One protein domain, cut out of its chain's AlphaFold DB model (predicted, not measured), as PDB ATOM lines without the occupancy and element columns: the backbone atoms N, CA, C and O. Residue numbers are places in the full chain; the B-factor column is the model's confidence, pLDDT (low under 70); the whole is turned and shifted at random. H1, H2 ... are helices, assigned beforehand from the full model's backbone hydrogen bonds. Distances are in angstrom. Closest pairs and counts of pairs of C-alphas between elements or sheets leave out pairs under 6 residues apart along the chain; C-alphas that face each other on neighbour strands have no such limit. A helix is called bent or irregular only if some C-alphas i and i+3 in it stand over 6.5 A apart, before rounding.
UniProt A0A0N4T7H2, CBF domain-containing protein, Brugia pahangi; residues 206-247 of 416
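This is residues 206 to 247 of the 416 residues of the protein "CBF domain-containing protein" of Brugia pahangi (UniProt A0A0N4T7H2). One long helix, H3, makes the long axis of a rod, and the stretch before it, with the one-turn helices H1 and H2 and their links, is folded along one side of it. H2 packs on the middle part of H3, the link from H2 turns back to where H3 begins, and residues 242 to 247 stick out free. The printed part has 42 residues with three named helices, H1, H2 and H3 in chain order, and no named strand; the class is all helix. It is compact, with a radius of gyration of the C-alphas of 10.0 A, and spans 33 by 15 by 13 A.

Find C-alpha 207 at (-19.929, -70.776, -99.583), where H1 begins; it covers residues 207 to 210. Next comes H2, residues 216 to 219, beginning at C-alpha 216 at (-22.633, -76.006, -85.773). H3 runs from residue 228 to residue 246, 28.0 A from first to last C-alpha, ending at (-31.730, -76.124, -72.633). H3 is irregular: C-alphas 229 and 232 are 7.1 A apart.

Look first at H1 and H2, close but not clearly touching; their closest C-alphas, of Val 208 and Tyr 218, are 7.0 A apart. H1 and H3 are only just apart, their closest C-alphas at 8.3 A. H2 touches H3, which meets it with residues 234 to 241 alone; the closest C-alphas, of Ala 219 and Leu 238, are 5.5 A apart. In H3, 13 of 15 O i to N i+4 pairs are within hydrogen-bond range; H1 and H2 are too short for such a pair.

The C-alphas of His 206 and Gly 247 are the two farthest apart, 33.4 A. The printed part has no cut. The link from H1 to H2 is tight, and that from H2 to H3, 8 residues, is short. Mean pLDDT of the printed part is 81.2; look for low confidence, under 70, at residues 244 to 247.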
ATOM      1  N   HIS A 206     -22.057 -72.810-103.487       78.31
ATOM      2  CA  HIS A 206     -20.803 -72.211-103.032       78.31
ATOM      3  C   HIS A 206     -20.989 -71.477-101.697       78.31
ATOM      4  O   HIS A 206     -22.019 -70.850-101.447       78.31
ATOM      5  N   GLY A 207     -19.964 -71.524-100.842       84.06
ATOM      6  CA  GLY A 207     -19.929 -70.776 -99.583       84.06
ATOM      7  C   GLY A 207     -20.880 -71.329 -98.520       84.06
ATOM      8  O   GLY A 207     -20.847 -72.517 -98.205       84.06
ATOM      9  N   VAL A 208     -21.705 -70.455 -97.934       82.31
ATOM     10  CA  VAL A 208     -22.616 -70.786 -96.824       82.31
ATOM     11  C   VAL A 208     -23.622 -71.876 -97.195       82.31
ATOM     12  O   VAL A 208     -23.819 -72.795 -96.408       82.31
ATOM     13  N   ARG A 209     -24.124 -71.842 -98.431       82.75
ATOM     14  CA  ARG A 209     -25.063 -72.814 -99.013       82.75
ATOM     15  C   ARG A 209     -24.549 -74.248 -99.082       82.75
ATOM     16  O   ARG A 209     -25.328 -75.177 -99.259       82.75
ATOM     17  N   LYS A 210     -23.228 -74.438 -99.011       86.25
ATOM     18  CA  LYS A 210     -22.616 -75.773 -99.009       86.25
ATOM     19  C   LYS A 210     -22.685 -76.425 -97.629       86.25
ATOM     20  O   LYS A 210     -22.564 -77.642 -97.524       86.25
ATOM     21  N   LEU A 211     -22.825 -75.622 -96.576       85.12
ATOM     22  CA  LEU A 211     -22.900 -76.143 -95.224       85.12
ATOM     23  C   LEU A 211     -24.301 -76.699 -94.962       85.12
ATOM     24  O   LEU A 211     -25.288 -76.064 -95.334       85.12
ATOM     25  N   PRO A 212     -24.412 -77.850 -94.282       84.19
ATOM     26  CA  PRO A 212     -25.710 -78.335 -93.857       84.19
ATOM     27  C   PRO A 212     -26.311 -77.352 -92.850       84.19
ATOM     28  O   PRO A 212     -25.638 -76.933 -91.907       84.19
ATOM     29  N   VAL A 213     -27.589 -77.019 -93.028       81.06
ATOM     30  CA  VAL A 213     -28.324 -76.024 -92.220       81.06
ATOM     31  C   VAL A 213     -28.293 -76.343 -90.719       81.06
ATOM     32  O   VAL A 213     -28.301 -75.446 -89.884       81.06
ATOM     33  N   ILE A 214     -28.207 -77.628 -90.366       79.94
ATOM     34  CA  ILE A 214     -28.207 -78.114 -88.976       79.94
ATOM     35  C   ILE A 214     -26.787 -78.103 -88.364       79.94
ATOM     36  O   ILE A 214     -26.609 -78.314 -87.165       79.94
ATOM     37  N   SER A 215     -25.745 -77.840 -89.157       83.81
ATOM     38  CA  SER A 215     -24.368 -77.849 -88.656       83.81
ATOM     39  C   SER A 215     -24.084 -76.715 -87.667       83.81
ATOM     40  O   SER A 215     -24.561 -75.587 -87.803       83.81
ATOM     41  N   LYS A 216     -23.203 -77.004 -86.698       81.75
ATOM     42  CA  LYS A 216     -22.633 -76.006 -85.773       81.75
ATOM     43  C   LYS A 216     -21.938 -74.865 -86.524       81.75
ATOM     44  O   LYS A 216     -22.010 -73.721 -86.093       81.75
ATOM     45  N   GLU A 217     -21.305 -75.176 -87.654       85.00
ATOM     46  CA  GLU A 217     -20.607 -74.207 -88.506       85.00
ATOM     47  C   GLU A 217     -21.564 -73.225 -89.186       85.00
ATOM     48  O   GLU A 217     -21.260 -72.038 -89.267       85.00
ATOM     49  N   TYR A 218     -22.728 -73.695 -89.646       86.69
ATOM     50  CA  TYR A 218     -23.759 -72.839 -90.234       86.69
ATOM     51  C   TYR A 218     -24.388 -71.914 -89.181       86.69
ATOM     52  O   TYR A 218     -24.541 -70.720 -89.428       86.69
ATOM     53  N   ALA A 219     -24.670 -72.435 -87.982       85.25
ATOM     54  CA  ALA A 219     -25.235 -71.662 -86.872       85.25
ATOM     55  C   ALA A 219     -24.259 -70.642 -86.246       85.25
ATOM     56  O   ALA A 219     -24.693 -69.710 -85.578       85.25
ATOM     57  N   ALA A 220     -22.945 -70.815 -86.423       85.44
ATOM     58  CA  ALA A 220     -21.930 -69.897 -85.896       85.44
ATOM     59  C   ALA A 220     -21.686 -68.665 -86.786       85.44
ATOM     60  O   ALA A 220     -20.975 -67.743 -86.378       85.44
ATOM     61  N   LYS A 221     -22.241 -68.640 -88.004       86.25
ATOM     62  CA  LYS A 221     -22.050 -67.533 -88.948       86.25
ATOM     63  C   LYS A 221     -22.822 -66.288 -88.532       86.25
ATOM     64  O   LYS A 221     -23.834 -66.335 -87.837       86.25
ATOM     65  N   SER A 222     -22.332 -65.132 -88.969       81.88
ATOM     66  CA  SER A 222     -23.019 -63.867 -88.704       81.88
ATOM     67  C   SER A 222     -24.249 -63.707 -89.609       81.88
ATOM     68  O   SER A 222     -24.247 -64.135 -90.762       81.88
ATOM     69  N   ARG A 223     -25.297 -63.021 -89.128       77.69
ATOM     70  CA  ARG A 223     -26.550 -62.780 -89.881       77.69
ATOM     71  C   ARG A 223     -26.339 -62.081 -91.238       77.69
ATOM     72  O   ARG A 223     -27.170 -62.217 -92.132       77.69
ATOM     73  N   ASN A 224     -25.240 -61.339 -91.381       83.06
ATOM     74  CA  ASN A 224     -24.891 -60.593 -92.592       83.06
ATOM     75  C   ASN A 224     -24.159 -61.446 -93.637       83.06
ATOM     76  O   ASN A 224     -24.181 -61.106 -94.814       83.06
ATOM     77  N   GLU A 225     -23.524 -62.542 -93.220       85.62
ATOM     78  CA  GLU A 225     -22.809 -63.465 -94.110       85.62
ATOM     79  C   GLU A 225     -23.762 -64.453 -94.805       85.62
ATOM     80  O   GLU A 225     -23.413 -65.072 -95.809       85.62
ATOM     81  N   ILE A 226     -24.981 -64.583 -94.281       86.62
ATOM     82  CA  ILE A 226     -25.990 -65.536 -94.739       86.62
ATOM     83  C   ILE A 226     -26.895 -64.865 -95.781       86.62
ATOM     84  O   ILE A 226     -27.399 -63.762 -95.525       86.62
ATOM     85  N   PRO A 227     -27.122 -65.514 -96.940       86.88
ATOM     86  CA  PRO A 227     -28.056 -65.040 -97.954       86.88
ATOM     87  C   PRO A 227     -29.440 -64.719 -97.374       86.88
ATOM     88  O   PRO A 227     -29.890 -65.363 -96.427       86.88
ATOM     89  N   ILE A 228     -30.121 -63.717 -97.937       83.44
ATOM     90  CA  ILE A 228     -31.413 -63.221 -97.428       83.44
ATOM     91  C   ILE A 228     -32.452 -64.352 -97.350       83.44
ATOM     92  O   ILE A 228     -33.181 -64.443 -96.364       83.44
ATOM     93  N   ASP A 229     -32.449 -65.246 -98.337       84.12
ATOM     94  CA  ASP A 229     -33.324 -66.415 -98.445       84.12
ATOM     95  C   ASP A 229     -33.045 -67.504 -97.393       84.12
ATOM     96  O   ASP A 229     -33.938 -68.274 -97.055       84.12
ATOM     97  N   GLU A 230     -31.850 -67.537 -96.795       86.75
ATOM     98  CA  GLU A 230     -31.466 -68.540 -95.792       86.75
ATOM     99  C   GLU A 230     -31.460 -67.999 -94.349       86.75
ATOM    100  O   GLU A 230     -31.202 -68.730 -93.386       86.75
ATOM    101  N   ARG A 231     -31.796 -66.718 -94.148       84.31
ATOM    102  CA  ARG A 231     -31.852 -66.095 -92.810       84.31
ATOM    103  C   ARG A 231     -32.879 -66.748 -91.890       84.31
ATOM    104  O   ARG A 231     -32.643 -66.828 -90.683       84.31
ATOM    105  N   PHE A 232     -33.994 -67.215 -92.450       83.81
ATOM    106  CA  PHE A 232     -34.990 -67.998 -91.719       83.81
ATOM    107  C   PHE A 232     -34.379 -69.309 -91.205       83.81
ATOM    108  O   PHE A 232     -34.453 -69.601 -90.012       83.81
ATOM    109  N   LEU A 233     -33.678 -70.031 -92.082       86.69
ATOM    110  CA  LEU A 233     -32.997 -71.284 -91.757       86.69
ATOM    111  C   LEU A 233     -31.909 -71.084 -90.696       86.69
ATOM    112  O   LEU A 233     -31.751 -71.909 -89.804       86.69
ATOM    113  N   HIS A 234     -31.191 -69.961 -90.733       85.56
ATOM    114  CA  HIS A 234     -30.226 -69.605 -89.692       85.56
ATOM    115  C   HIS A 234     -30.878 -69.306 -88.338       85.56
ATOM    116  O   HIS A 234     -30.388 -69.756 -87.302       85.56
ATOM    117  N   ARG A 235     -32.003 -68.578 -88.332       83.12
ATOM    118  CA  ARG A 235     -32.780 -68.325 -87.109       83.12
ATOM    119  C   ARG A 235     -33.274 -69.639 -86.503       83.12
ATOM    120  O   ARG A 235     -33.151 -69.822 -85.296       83.12
ATOM    121  N   PHE A 236     -33.749 -70.556 -87.344       83.75
ATOM    122  CA  PHE A 236     -34.140 -71.902 -86.939       83.75
ATOM    123  C   PHE A 236     -32.958 -72.710 -86.383       83.75
ATOM    124  O   PHE A 236     -33.052 -73.252 -85.286       83.75
ATOM    125  N   ALA A 237     -31.816 -72.739 -87.074       85.31
ATOM    126  CA  ALA A 237     -30.631 -73.478 -86.633       85.31
ATOM    127  C   ALA A 237     -30.109 -72.990 -85.270       85.31
ATOM    128  O   ALA A 237     -29.798 -73.797 -84.395       85.31
ATOM    129  N   LEU A 238     -30.074 -71.671 -85.047       83.88
ATOM    130  CA  LEU A 238     -29.733 -71.085 -83.748       83.88
ATOM    131  C   LEU A 238     -30.730 -71.475 -82.654       83.88
ATOM    132  O   LEU A 238     -30.319 -71.745 -81.528       83.88
ATOM    133  N   MET A 239     -32.021 -71.498 -82.976       78.62
ATOM    134  CA  MET A 239     -33.082 -71.877 -82.046       78.62
ATOM    135  C   MET A 239     -32.979 -73.354 -81.656       78.62
ATOM    136  O   MET A 239     -32.927 -73.662 -80.469       78.62
ATOM    137  N   LYS A 240     -32.826 -74.254 -82.634       79.38
ATOM    138  CA  LYS A 240     -32.635 -75.693 -82.404       79.38
ATOM    139  C   LYS A 240     -31.401 -75.975 -81.543       79.38
ATOM    140  O   LYS A 240     -31.434 -76.811 -80.647       79.38
ATOM    141  N   MET A 241     -30.315 -75.230 -81.760       78.44
ATOM    142  CA  MET A 241     -29.104 -75.335 -80.942       78.44
ATOM    143  C   MET A 241     -29.259 -74.791 -79.521       78.44
ATOM    144  O   MET A 241     -28.511 -75.205 -78.639       78.44
ATOM    145  N   ARG A 242     -30.183 -73.854 -79.290       76.94
ATOM    146  CA  ARG A 242     -30.526 -73.375 -77.944       76.94
ATOM    147  C   ARG A 242     -31.426 -74.373 -77.229       76.94
ATOM    148  O   ARG A 242     -31.084 -74.762 -76.125       76.94
ATOM    149  N   MET A 243     -32.454 -74.886 -77.904       71.69
ATOM    150  CA  MET A 243     -33.335 -75.933 -77.373       71.69
ATOM    151  C   MET A 243     -32.562 -77.199 -76.994       71.69
ATOM    152  O   MET A 243     -32.745 -77.733 -75.908       71.69
ATOM    153  N   LYS A 244     -31.595 -77.619 -77.820       69.88
ATOM    154  CA  LYS A 244     -30.723 -78.760 -77.498       69.88
ATOM    155  C   LYS A 244     -29.794 -78.511 -76.301       69.88
ATOM    156  O   LYS A 244     -29.385 -79.471 -75.668       69.88
ATOM    157  N   LYS A 245     -29.447 -77.253 -76.003       67.12
ATOM    158  CA  LYS A 245     -28.656 -76.880 -74.813       67.12
ATOM    159  C   LYS A 245     -29.516 -76.708 -73.562       67.12
ATOM    160  O   LYS A 245     -29.021 -76.912 -72.465       67.12
ATOM    161  N   GLU A 246     -30.766 -76.289 -73.726       62.94
ATOM    162  CA  GLU A 246     -31.730 -76.124 -72.633       62.94
ATOM    163  C   GLU A 246     -32.355 -77.470 -72.215       62.94
ATOM    164  O   GLU A 246     -32.758 -77.613 -71.067       62.94
ATOM    165  N   GLY A 247     -32.363 -78.469 -73.107       56.34
ATOM    166  CA  GLY A 247     -32.836 -79.837 -72.861       56.34
ATOM    167  C   GLY A 247     -31.746 -80.878 -72.562       56.34
ATOM    168  O   GLY A 247     -31.964 -82.058 -72.828       56.34
TER     169      GLY A 247